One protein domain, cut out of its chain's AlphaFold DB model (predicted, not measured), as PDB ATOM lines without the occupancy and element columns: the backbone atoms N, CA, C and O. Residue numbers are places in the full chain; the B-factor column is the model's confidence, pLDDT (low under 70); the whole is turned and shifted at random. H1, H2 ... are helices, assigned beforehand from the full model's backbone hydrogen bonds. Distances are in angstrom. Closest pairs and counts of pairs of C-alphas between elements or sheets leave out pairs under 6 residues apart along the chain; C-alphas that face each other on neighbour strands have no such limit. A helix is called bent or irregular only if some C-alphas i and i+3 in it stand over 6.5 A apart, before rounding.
ATOM      1  N   GLY A  53     239.883 276.981 145.706       79.06
ATOM      2  CA  GLY A  53     238.647 276.917 144.916       79.06
ATOM      3  C   GLY A  53     237.750 278.153 145.075       79.06
ATOM      4  O   GLY A  53     237.195 278.657 144.096       79.06
ATOM      5  N   ALA A  54     237.655 278.715 146.285       84.88
ATOM      6  CA  ALA A  54     236.883 279.936 146.530       84.88
ATOM      7  C   ALA A  54     237.521 281.180 145.881       84.88
ATOM      8  O   ALA A  54     236.812 282.049 145.365       84.88
ATOM      9  N   VAL A  55     238.854 281.284 145.886       89.19
ATOM     10  CA  VAL A  55     239.580 282.375 145.213       89.19
ATOM     11  C   VAL A  55     239.488 282.227 143.692       89.19
ATOM     12  O   VAL A  55     239.249 283.216 142.997       89.19
ATOM     13  N   GLN A  56     239.587 281.003 143.174       88.94
ATOM     14  CA  GLN A  56     239.396 280.707 141.758       88.94
ATOM     15  C   GLN A  56     237.990 281.097 141.282       88.94
ATOM     16  O   GLN A  56     237.858 281.785 140.271       88.94
ATOM     17  N   ALA A  57     236.941 280.733 142.029       91.12
ATOM     18  CA  ALA A  57     235.565 281.109 141.703       91.12
ATOM     19  C   ALA A  57     235.378 282.636 141.657       91.12
ATOM     20  O   ALA A  57     234.752 283.155 140.734       91.12
ATOM     21  N   LYS A  58     235.983 283.377 142.598       95.25
ATOM     22  CA  LYS A  58     235.974 284.851 142.595       95.25
ATOM     23  C   LYS A  58     236.698 285.437 141.384       95.25
ATOM     24  O   LYS A  58     236.196 286.380 140.786       95.25
ATOM     25  N   LEU A  59     237.854 284.891 141.005       94.31
ATOM     26  CA  LEU A  59     238.608 285.343 139.827       94.31
ATOM     27  C   LEU A  59     237.848 285.087 138.521       94.31
ATOM     28  O   LEU A  59     237.845 285.945 137.642       94.31
ATOM     29  N   LEU A  60     237.170 283.941 138.407       93.00
ATOM     30  CA  LEU A  60     236.281 283.649 137.280       93.00
ATOM     31  C   LEU A  60     235.069 284.592 137.261       93.00
ATOM     32  O   LEU A  60     234.715 285.104 136.201       93.00
ATOM     33  N   GLY A  61     234.489 284.892 138.427       96.06
ATOM     34  CA  GLY A  61     233.436 285.899 138.571       96.06
ATOM     35  C   GLY A  61     233.890 287.285 138.102       96.06
ATOM     36  O   GLY A  61     233.240 287.887 137.252       96.06
ATOM     37  N   LEU A  62     235.057 287.750 138.561       96.81
ATOM     38  CA  LEU A  62     235.651 289.019 138.125       96.81
ATOM     39  C   LEU A  62     235.923 289.054 136.616       96.81
ATOM     40  O   LEU A  62     235.759 290.102 135.996       96.81
ATOM     41  N   LEU A  63     236.325 287.930 136.017       95.88
ATOM     42  CA  LEU A  63     236.513 287.837 134.570       95.88
ATOM     43  C   LEU A  63     235.182 288.000 133.821       95.88
ATOM     44  O   LEU A  63     235.124 288.755 132.856       95.88
ATOM     45  N   SER A  64     234.111 287.352 134.290       95.44
ATOM     46  CA  SER A  64     232.776 287.497 133.689       95.44
ATOM     47  C   SER A  64     232.213 288.917 133.840       95.44
ATOM     48  O   SER A  64     231.638 289.471 132.904       95.44
ATOM     49  N   GLU A  65     232.438 289.552 134.993       97.56
ATOM     50  CA  GLU A  65     232.018 290.932 135.230       97.56
ATOM     51  C   GLU A  65     232.803 291.913 134.350       97.56
ATOM     52  O   GLU A  65     232.231 292.865 133.819       97.56
ATOM     53  N   LEU A  66     234.101 291.668 134.148       97.50
ATOM     54  CA  LEU A  66     234.933 292.448 133.238       97.50
ATOM     55  C   LEU A  66     234.393 292.414 131.804       97.50
ATOM     56  O   LEU A  66     234.312 293.463 131.169       97.50
ATOM     57  N   GLU A  67     234.018 291.235 131.307       95.44
ATOM     58  CA  GLU A  67     233.445 291.074 129.964       95.44
ATOM     59  C   GLU A  67     232.107 291.820 129.835       95.44
ATOM     60  O   GLU A  67     231.909 292.562 128.874       95.44
ATOM     61  N   SER A  68     231.242 291.732 130.850       97.69
ATOM     62  CA  SER A  68     229.986 292.496 130.909       97.69
ATOM     63  C   SER A  68     230.215 294.016 130.903       97.69
ATOM     64  O   SER A  68     229.597 294.753 130.130       97.69
ATOM     65  N   ARG A  69     231.164 294.511 131.711       97.19
ATOM     66  CA  ARG A  69     231.517 295.942 131.763       97.19
ATOM     67  C   ARG A  69     232.143 296.439 130.462       97.19
ATOM     68  O   ARG A  69     231.912 297.588 130.087       97.19
ATOM     69  N   GLN A  70     232.935 295.604 129.790       97.38
ATOM     70  CA  GLN A  70     233.527 295.932 128.497       97.38
ATOM     71  C   GLN A  70     232.433 296.167 127.449       97.38
ATOM     72  O   GLN A  70     232.462 297.187 126.761       97.38
ATOM     73  N   GLU A  71     231.457 295.266 127.369       97.38
ATOM     74  CA  GLU A  71     230.326 295.386 126.448       97.38
ATOM     75  C   GLU A  71     229.517 296.663 126.720       97.38
ATOM     76  O   GLU A  71     229.331 297.492 125.828       97.38
ATOM     77  N   HIS A  72     229.135 296.891 127.981       98.06
ATOM     78  CA  HIS A  72     228.393 298.089 128.378       98.06
ATOM     79  C   HIS A  72     229.144 299.387 128.035       98.06
ATOM     80  O   HIS A  72     228.548 300.358 127.571       98.06
ATOM     81  N   TYR A  73     230.467 299.418 128.232       98.31
ATOM     82  CA  TYR A  73     231.281 300.578 127.874       98.31
ATOM     83  C   TYR A  73     231.232 300.880 126.371       98.31
ATOM     84  O   TYR A  73     231.064 302.038 125.991       98.31
ATOM     85  N   PHE A  74     231.375 299.869 125.509       97.62
ATOM     86  CA  PHE A  74     231.374 300.084 124.060       97.62
ATOM     87  C   PHE A  74     229.993 300.441 123.512       97.62
ATOM     88  O   PHE A  74     229.901 301.245 122.579       97.62
ATOM     89  N   GLN A  75     228.926 299.923 124.121       98.12
ATOM     90  CA  GLN A  75     227.560 300.347 123.822       98.12
ATOM     91  C   GLN A  75     227.354 301.829 124.155       98.12
ATOM     92  O   GLN A  75     226.931 302.603 123.294       98.12
ATOM     93  N   GLU A  76     227.733 302.254 125.361       97.75
ATOM     94  CA  GLU A  76     227.612 303.655 125.772       97.75
ATOM     95  C   GLU A  76     228.524 304.576 124.951       97.75
ATOM     96  O   GLU A  76     228.089 305.644 124.531       97.75
ATOM     97  N   LEU A  77     229.754 304.159 124.631       97.38
ATOM     98  CA  LEU A  77     230.650 304.928 123.764       97.38
ATOM     99  C   LEU A  77     230.047 305.138 122.367       97.38
ATOM    100  O   LEU A  77     230.153 306.232 121.815       97.38
ATOM    101  N   SER A  78     229.394 304.114 121.811       96.69
ATOM    102  CA  SER A  78     228.722 304.195 120.507       96.69
ATOM    103  C   SER A  78     227.509 305.125 120.561       96.69
ATOM    104  O   SER A  78     227.350 305.990 119.703       96.69
ATOM    105  N   ARG A  79     226.695 305.020 121.615       97.56
ATOM    106  CA  ARG A  79     225.555 305.916 121.859       97.56
ATOM    107  C   ARG A  79     225.997 307.375 121.997       97.56
ATOM    108  O   ARG A  79     225.402 308.270 121.397       97.56
ATOM    109  N   VAL A  80     227.055 307.608 122.771       96.06
ATOM    110  CA  VAL A  80     227.681 308.920 122.942       96.06
ATOM    111  C   VAL A  80     228.163 309.450 121.591       96.06
ATOM    112  O   VAL A  80     227.832 310.582 121.239       96.06
ATOM    113  N   ALA A  81     228.849 308.631 120.791       96.88
ATOM    114  CA  ALA A  81     229.304 309.010 119.456       96.88
ATOM    115  C   ALA A  81     228.153 309.520 118.571       96.88
ATOM    116  O   ALA A  81     228.228 310.633 118.052       96.88
ATOM    117  N   SER A  82     227.052 308.769 118.475       96.31
ATOM    118  CA  SER A  82     225.889 309.164 117.669       96.31
ATOM    119  C   SER A  82     225.229 310.463 118.146       96.31
ATOM    120  O   SER A  82     224.711 311.221 117.333       96.31
ATOM    121  N   SER A  83     225.266 310.761 119.449       95.56
ATOM    122  CA  SER A  83     224.717 312.018 119.983       95.56
ATOM    123  C   SER A  83     225.571 313.249 119.657       95.56
ATOM    124  O   SER A  83     225.043 314.351 119.516       95.56
ATOM    125  N   PHE A  84     226.886 313.066 119.512       94.56
ATOM    126  CA  PHE A  84     227.839 314.147 119.256       94.56
ATOM    127  C   PHE A  84     228.124 314.374 117.768       94.56
ATOM    128  O   PHE A  84     228.537 315.469 117.387       94.56
ATOM    129  N   GLU A  85     227.881 313.373 116.920       95.69
ATOM    130  CA  GLU A  85     228.014 313.461 115.464       95.69
ATOM    131  C   GLU A  85     227.339 314.695 114.827       95.69
ATOM    132  O   GLU A  85     228.027 315.386 114.073       95.69
ATOM    133  N   PRO A  86     226.078 315.066 115.143       95.56
ATOM    134  CA  PRO A  86     225.453 316.253 114.550       95.56
ATOM    135  C   PRO A  86     226.044 317.589 115.034       95.56
ATOM    136  O   PRO A  86     225.829 318.609 114.385       95.56
ATOM    137  N   VAL A  87     226.771 317.612 116.159       95.12
ATOM    138  CA  VAL A  87     227.313 318.845 116.767       95.12
ATOM    139  C   VAL A  87     228.772 319.083 116.371       95.12
ATOM    140  O   VAL A  87     229.145 320.199 116.026       95.12
ATOM    141  N   LEU A  88     229.605 318.041 116.433       93.56
ATOM    142  CA  LEU A  88     231.055 318.114 116.192       93.56
ATOM    143  C   LEU A  88     231.448 317.657 114.779       93.56
ATOM    144  O   LEU A  88     232.579 317.882 114.346       93.56
ATOM    145  N   GLY A  89     230.526 317.016 114.059       93.69
ATOM    146  CA  GLY A  89     230.782 316.367 112.781       93.69
ATOM    147  C   GLY A  89     231.402 314.974 112.933       93.69
ATOM    148  O   GLY A  89     232.123 314.675 113.889       93.69
ATOM    149  N   ALA A  90     231.150 314.113 111.944       93.31
ATOM    150  CA  ALA A  90     231.547 312.703 111.967       93.31
ATOM    151  C   ALA A  90     233.060 312.491 112.167       93.31
ATOM    152  O   ALA A  90     233.471 311.620 112.932       93.31
ATOM    153  N   ALA A  91     233.900 313.314 111.532       93.75
ATOM    154  CA  ALA A  91     235.355 313.169 111.598       93.75
ATOM    155  C   ALA A  91     235.929 313.458 112.999       93.75
ATOM    156  O   ALA A  91     236.789 312.717 113.478       93.75
ATOM    157  N   ALA A  92     235.441 314.504 113.674       94.06
ATOM    158  CA  ALA A  92     235.902 314.863 115.014       94.06
ATOM    159  C   ALA A  92     235.444 313.831 116.054       94.06
ATOM    160  O   ALA A  92     236.248 313.361 116.863       94.06
ATOM    161  N   THR A  93     234.176 313.411 115.979       95.94
ATOM    162  CA  THR A  93     233.626 312.356 116.836       95.94
ATOM    163  C   THR A  93     234.374 311.034 116.645       95.94
ATOM    164  O   THR A  93     234.771 310.423 117.636       95.94
ATOM    165  N   ALA A  94     234.648 310.618 115.403       94.81
ATOM    166  CA  ALA A  94     235.413 309.403 115.107       94.81
ATOM    167  C   ALA A  94     236.858 309.463 115.637       94.81
ATOM    168  O   ALA A  94     237.376 308.479 116.173       94.81
ATOM    169  N   GLY A  95     237.517 310.621 115.537       95.81
ATOM    170  CA  GLY A  95     238.849 310.826 116.110       95.81
ATOM    171  C   GLY A  95     238.864 310.623 117.628       95.81
ATOM    172  O   GLY A  95     239.711 309.906 118.161       95.81
ATOM    173  N   TYR A  96     237.879 311.184 118.327       94.75
ATOM    174  CA  TYR A  96     237.757 311.030 119.775       94.75
ATOM    175  C   TYR A  96     237.398 309.594 120.191       94.75
ATOM    176  O   TYR A  96     238.045 309.012 121.066       94.75
ATOM    177  N   THR A  97     236.397 308.985 119.552       96.25
ATOM    178  CA  THR A  97     235.924 307.637 119.905       96.25
ATOM    179  C   THR A  97     236.954 306.564 119.564       96.25
ATOM    180  O   THR A  97     237.111 305.609 120.327       96.25
ATOM    181  N   SER A  98     237.728 306.728 118.486       97.06
ATOM    182  CA  SER A  98     238.848 305.831 118.160       97.06
ATOM    183  C   SER A  98     239.964 305.889 119.209       97.06
ATOM    184  O   SER A  98     240.511 304.856 119.599       97.06
ATOM    185  N   LEU A  99     240.271 307.076 119.739       97.19
ATOM    186  CA  LEU A  99     241.241 307.225 120.820       97.19
ATOM    187  C   LEU A  99     240.743 306.568 122.115       97.19
ATOM    188  O   LEU A  99     241.484 305.799 122.733       97.19
ATOM    189  N   MET A 100     239.491 306.835 122.499       97.12
ATOM    190  CA  MET A 100     238.883 306.304 123.723       97.12
ATOM    191  C   MET A 100     238.729 304.783 123.682       97.12
ATOM    192  O   MET A 100     239.164 304.095 124.608       97.12
ATOM    193  N   SER A 101     238.208 304.242 122.578       96.38
ATOM    194  CA  SER A 101     238.103 302.794 122.369       96.38
ATOM    195  C   SER A 101     239.471 302.119 122.451       96.38
ATOM    196  O   SER A 101     239.628 301.139 123.174       96.38
ATOM    197  N   ARG A 102     240.506 302.676 121.807       97.62
ATOM    198  CA  ARG A 102     241.869 302.128 121.876       97.62
ATOM    199  C   ARG A 102     242.443 302.154 123.293       97.62
ATOM    200  O   ARG A 102     243.078 301.180 123.708       97.62
ATOM    201  N   ALA A 103     242.247 303.248 124.026       97.75
ATOM    202  CA  ALA A 103     242.705 303.370 125.406       97.75
ATOM    203  C   ALA A 103     242.022 302.337 126.314       97.75
ATOM    204  O   ALA A 103     242.697 301.627 127.066       97.75
ATOM    205  N   MET A 104     240.702 302.189 126.199       97.31
ATOM    206  CA  MET A 104     239.941 301.274 127.047       97.31
ATOM    207  C   MET A 104     240.126 299.803 126.677       97.31
ATOM    208  O   MET A 104     240.268 298.985 127.580       97.31
ATOM    209  N   THR A 105     240.273 299.446 125.397       96.50
ATOM    210  CA  THR A 105     240.641 298.072 125.002       96.50
ATOM    211  C   THR A 105     241.953 297.638 125.657       96.50
ATOM    212  O   THR A 105     242.074 296.516 126.151       96.50
ATOM    213  N   ARG A 106     242.944 298.537 125.730       97.12
ATOM    214  CA  ARG A 106     244.204 298.263 126.438       97.12
ATOM    215  C   ARG A 106     243.994 298.121 127.942       97.12
ATOM    216  O   ARG A 106     244.578 297.219 128.541       97.12
ATOM    217  N   HIS A 107     243.172 298.982 128.542       97.12
ATOM    218  CA  HIS A 107     242.857 298.932 129.968       97.12
ATOM    219  C   HIS A 107     242.180 297.608 130.358       97.12
ATOM    220  O   HIS A 107     242.695 296.883 131.213       97.12
ATOM    221  N   PHE A 108     241.100 297.235 129.667       96.69
ATOM    222  CA  PHE A 108     240.413 295.960 129.875       96.69
ATOM    223  C   PHE A 108     241.332 294.768 129.593       96.69
ATOM    224  O   PHE A 108     241.371 293.818 130.373       96.69
ATOM    225  N   GLY A 109     242.159 294.842 128.545       94.75
ATOM    226  CA  GLY A 109     243.167 293.823 128.251       94.75
ATOM    227  C   GLY A 109     244.202 293.651 129.369       94.75
ATOM    228  O   GLY A 109     244.559 292.522 129.707       94.75
ATOM    229  N   ASN A 110     244.669 294.744 129.983       95.44
ATOM    230  CA  ASN A 110     245.584 294.694 131.127       95.44
ATOM    231  C   ASN A 110     244.935 294.035 132.347       95.44
ATOM    232  O   ASN A 110     245.571 293.206 132.999       95.44
ATOM    233  N   LEU A 111     243.672 294.363 132.625       96.56
ATOM    234  CA  LEU A 111     242.928 293.771 133.731       96.56
ATOM    235  C   LEU A 111     242.674 292.274 133.499       96.56
ATOM    236  O   LEU A 111     242.976 291.460 134.370       96.56
ATOM    237  N   ARG A 112     242.245 291.896 132.288       96.12
ATOM    238  CA  ARG A 112     242.091 290.496 131.863       96.12
ATOM    239  C   ARG A 112     243.391 289.719 132.058       96.12
ATOM    240  O   ARG A 112     243.386 288.657 132.673       96.12
ATOM    241  N   ARG A 113     244.522 290.271 131.604       93.25
ATOM    242  CA  ARG A 113     245.852 289.676 131.811       93.25
ATOM    243  C   ARG A 113     246.192 289.498 133.287       93.25
ATOM    244  O   ARG A 113     246.701 288.449 133.662       93.25
ATOM    245  N   ALA A 114     245.940 290.500 134.126       94.56
ATOM    246  CA  ALA A 114     246.229 290.416 135.557       94.56
ATOM    247  C   ALA A 114     245.413 289.310 136.251       94.56
ATOM    248  O   ALA A 114     245.969 288.551 137.044       94.56
ATOM    249  N   ILE A 115     244.127 289.184 135.908       93.81
ATOM    250  CA  ILE A 115     243.240 288.133 136.427       93.81
ATOM    251  C   ILE A 115     243.707 286.752 135.954       93.81
ATOM    252  O   ILE A 115     243.854 285.844 136.769       93.81
ATOM    253  N   LEU A 116     244.010 286.602 134.660       91.69
ATOM    254  CA  LEU A 116     244.478 285.333 134.095       91.69
ATOM    255  C   LEU A 116     245.818 284.883 134.687       91.69
ATOM    256  O   LEU A 116     245.972 283.704 134.982       91.69
ATOM    257  N   ARG A 117     246.763 285.802 134.935       91.56
ATOM    258  CA  ARG A 117     248.018 285.463 135.630       91.56
ATOM    259  C   ARG A 117     247.764 284.928 137.038       91.56
ATOM    260  O   ARG A 117     248.398 283.960 137.427       91.56
ATOM    261  N   LYS A 118     246.822 285.519 137.782       90.75
ATOM    262  CA  LYS A 118     246.445 285.037 139.123       90.75
ATOM    263  C   LYS A 118     245.742 283.676 139.087       90.75
ATOM    264  O   LYS A 118     245.973 282.852 139.965       90.75
ATOM    265  N   LEU A 119     244.894 283.437 138.085       89.31
ATOM    266  CA  LEU A 119     244.273 282.125 137.869       89.31
ATOM    267  C   LEU A 119     245.322 281.061 137.558       89.31
ATOM    268  O   LEU A 119     245.280 279.979 138.124       89.31
ATOM    269  N   ALA A 120     246.295 281.399 136.720       86.31
ATOM    270  CA  ALA A 120     247.373 280.497 136.374       86.31
ATOM    271  C   ALA A 120     248.258 280.128 137.560       86.31
ATOM    272  O   ALA A 120     248.561 278.960 137.734       86.31
ATOM    273  N   THR A 121     248.627 281.095 138.405       85.12
ATOM    274  CA  THR A 121     249.397 280.797 139.623       85.12
ATOM    275  C   THR A 121     248.635 279.884 140.575       85.12
ATOM    276  O   THR A 121     249.256 279.106 141.279       85.12
ATOM    277  N   LEU A 122     247.300 279.961 140.601       81.19
ATOM    278  CA  LEU A 122     246.487 279.037 141.394       81.19
ATOM    279  C   LEU A 122     246.435 277.634 140.789       81.19
ATOM    280  O   LEU A 122     246.289 276.687 141.541       81.19
ATOM    281  N   TRP A 123     246.542 277.500 139.465       73.69
ATOM    282  CA  TRP A 123     246.599 276.192 138.807       73.69
ATOM    283  C   TRP A 123     247.978 275.546 138.910       73.69
ATOM    284  O   TRP A 123     248.045 274.358 139.166       73.69
ATOM    285  N   VAL A 124     249.054 276.330 138.799       65.19
ATOM    286  CA  VAL A 124     250.428 275.831 138.984       65.19
ATOM    287  C   VAL A 124     250.652 275.357 140.423       65.19
ATOM    288  O   VAL A 124     251.259 274.324 140.628       65.19
ATOM    289  N   VAL A 125     250.092 276.046 141.426       57.41
ATOM    290  CA  VAL A 125     250.154 275.587 142.832       57.41
ATOM    291  C   VAL A 125     249.299 274.332 143.085       57.41
ATOM    292  O   VAL A 125     249.551 273.614 144.046       57.41
ATOM    293  N   ASP A 126     248.290 274.071 142.249       50.16
ATOM    294  CA  ASP A 126     247.506 272.824 142.276       50.16
ATOM    295  C   ASP A 126     248.335 271.664 141.673       50.16
ATOM    296  O   ASP A 126     248.327 270.563 142.217       50.16
ATOM    297  N   GLU A 127     249.108 271.934 140.610       48.03
ATOM    298  CA  GLU A 127     250.020 270.985 139.935       48.03
ATOM    299  C   GLU A 127     251.341 270.740 140.695       48.03
ATOM    300  O   GLU A 127     251.827 269.622 140.678       48.03
ATOM    301  N   ASP A 128     251.878 271.687 141.477       41.84
ATOM    302  CA  ASP A 128     253.069 271.465 142.335       41.84
ATOM    303  C   ASP A 128     252.824 270.429 143.469       41.84
ATOM    304  O   ASP A 128     253.717 270.142 144.270       41.84
ATOM    305  N   ASP A 149     248.296 280.522 125.066       75.75
ATOM    306  CA  ASP A 149     248.341 279.155 125.589       75.75
ATOM    307  C   ASP A 149     247.485 278.991 126.847       75.75
ATOM    308  O   ASP A 149     246.712 278.037 126.965       75.75
ATOM    309  N   MET A 150     247.553 279.949 127.775       72.00
ATOM    310  CA  MET A 150     246.739 279.949 128.997       72.00
ATOM    311  C   MET A 150     245.249 280.090 128.698       72.00
ATOM    312  O   MET A 150     244.427 279.370 129.267       72.00
ATOM    313  N   VAL A 151     244.888 281.000 127.790       77.88
ATOM    314  CA  VAL A 151     243.504 281.166 127.328       77.88
ATOM    315  C   VAL A 151     243.043 279.897 126.615       77.88
ATOM    316  O   VAL A 151     241.935 279.429 126.867       77.88
ATOM    317  N   GLY A 152     243.896 279.290 125.791       77.62
ATOM    318  CA  GLY A 152     243.623 278.032 125.107       77.62
ATOM    319  C   GLY A 152     243.378 276.878 126.077       77.62
ATOM    320  O   GLY A 152     242.418 276.126 125.901       77.62
ATOM    321  N   ARG A 153     244.190 276.748 127.132       79.38
ATOM    322  CA  ARG A 153     243.985 275.754 128.198       79.38
ATOM    323  C   ARG A 153     242.680 275.998 128.955       79.38
ATOM    324  O   ARG A 153     241.898 275.062 129.114       79.38
ATOM    325  N   LEU A 154     242.384 277.247 129.329       77.94
ATOM    326  CA  LEU A 154     241.120 277.599 129.986       77.94
ATOM    327  C   LEU A 154     239.913 277.252 129.104       77.94
ATOM    328  O   LEU A 154     238.984 276.608 129.576       77.94
ATOM    329  N   VAL A 155     239.937 277.627 127.823       81.75
ATOM    330  CA  VAL A 155     238.852 277.341 126.869       81.75
ATOM    331  C   VAL A 155     238.665 275.837 126.666       81.75
ATOM    332  O   VAL A 155     237.531 275.370 126.572       81.75
ATOM    333  N   ARG A 156     239.747 275.051 126.612       82.88
ATOM    334  CA  ARG A 156     239.652 273.585 126.533       82.88
ATOM    335  C   ARG A 156     239.025 273.000 127.797       82.88
ATOM    336  O   ARG A 156     238.084 272.219 127.684       82.88
ATOM    337  N   ARG A 157     239.468 273.432 128.982       72.69
ATOM    338  CA  ARG A 157     238.937 272.959 130.271       72.69
ATOM    339  C   ARG A 157     237.468 273.337 130.458       72.69
ATOM    340  O   ARG A 157     236.677 272.503 130.891       72.69
ATOM    341  N   THR A 158     237.064 274.552 130.085       73.44
ATOM    342  CA  THR A 158     235.653 274.972 130.153       73.44
ATOM    343  C   THR A 158     234.787 274.209 129.160       73.44
ATOM    344  O   THR A 158     233.699 273.774 129.531       73.44
ATOM    345  N   LYS A 159     235.269 273.965 127.934       82.19
ATOM    346  CA  LYS A 159     234.574 273.118 126.951       82.19
ATOM    347  C   LYS A 159     234.436 271.675 127.431       82.19
ATOM    348  O   LYS A 159     233.355 271.114 127.307       82.19
ATOM    349  N   GLN A 160     235.480 271.092 128.015       77.31
ATOM    350  CA  GLN A 160     235.434 269.736 128.565       77.31
ATOM    351  C   GLN A 160     234.473 269.648 129.758       77.31
ATOM    352  O   GLN A 160     233.664 268.729 129.826       77.31
ATOM    353  N   ALA A 161     234.480 270.642 130.650       74.75
ATOM    354  CA  ALA A 161     233.541 270.722 131.766       74.75
ATOM    355  C   ALA A 161     232.089 270.970 131.313       74.75
ATOM    356  O   ALA A 161     231.150 270.533 131.978       74.75
ATOM    357  N   ALA A 162     231.879 271.675 130.198       74.38
ATOM    358  CA  ALA A 162     230.566 271.828 129.578       74.38
ATOM    359  C   ALA A 162     230.109 270.526 128.900       74.38
ATOM    360  O   ALA A 162     228.956 270.136 129.056       74.38
ATOM    361  N   ALA A 163     231.010 269.818 128.214       76.25
ATOM    362  CA  ALA A 163     230.737 268.525 127.593       76.25
ATOM    363  C   ALA A 163     230.437 267.431 128.631       76.25
ATOM    364  O   ALA A 163     229.514 266.652 128.430       76.25
ATOM    365  N   ALA A 164     231.139 267.413 129.767       72.19
ATOM    366  CA  ALA A 164     230.847 266.510 130.881       72.19
ATOM    367  C   ALA A 164     229.450 266.773 131.472       72.19
ATOM    368  O   ALA A 164     228.666 265.844 131.638       72.19
ATOM    369  N   ARG A 165     229.082 268.048 131.675       64.25
ATOM    370  CA  ARG A 165     227.718 268.431 132.089       64.25
ATOM    371  C   ARG A 165     226.655 268.078 131.048       64.25
ATOM    372  O   ARG A 165     225.531 267.759 131.418       64.25
TER     373      ARG A 165
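AT A GLANCE: This is residues 53 to 128 and 149 to 165 of the 196 residues of the protein "POX domain-containing protein" of Hordeum vulgare subsp. vulgare (UniProt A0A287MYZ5). Read from Gly 53 onward and you meet a long helical hairpin, H1 and H2 side by side and running opposite ways, with a shorter helix, H3, set across near the end of H2. Residues 155 to 165 of H3 stick out free from the hairpin. The printed part has 93 residues with three named helices, in the order H1, H2, H3, and no named strand; the class is all helix. The whole is only just loose, close to extended, with a radius of gyration of the C-alphas of 18.2 A, and it spans 59 by 26 by 23 A.

HOW THE PARTS SIT: Start with H1, residues 53 to 88, and H2, residues 90 to 127, which form a helical hairpin and touch with 19 pairs of C-alphas within 8 A. Their closest C-alphas are those of Glu 85 and Thr 93, 5.9 A apart, and their lines stand at a shallow tilt of 3 degrees, opposite ways. Next look at H3, residues 149 to 165, which is close to H2 but not clearly touching it; the closest C-alphas, those of Ala 120 and Met 150, are 7.4 A apart. H2 and H3 are only just about perpendicular, at 72 degrees. H1 and H3 are apart. In H2 and H3 every O i to N i+4 pair is within hydrogen-bond range, and in H1 30 of 32 are.

IN THESE COORDINATES: Find C-alpha 53 at (238.647, 276.917, 144.916); from there H1 runs 50.8 A to C-alpha 88, with a kink of 29 degrees near residue 82. H1 is only just irregular: C-alphas 83 and 86 are 6.9 A apart. From C-alpha 90 at (231.547, 312.703, 111.967), H2 runs 53.5 A to C-alpha 127. H3 runs 24.1 A and ends with C-alpha 165 at (227.718, 268.431, 132.089).

THE WHOLE: The two C-alphas farthest apart, those of Val 87 and Asp 128, are 59.7 A from each other. The link from H1 to H2 is tight, with 1 residue. Residues 129 to 148 are not printed, in the link across the cut from H2 to H3, and C-alphas 128 and 149 are 19.0 A apart. The mean pLDDT of the printed part is 88.7; look for values under 70 at residues 124 to 128 and residue 165.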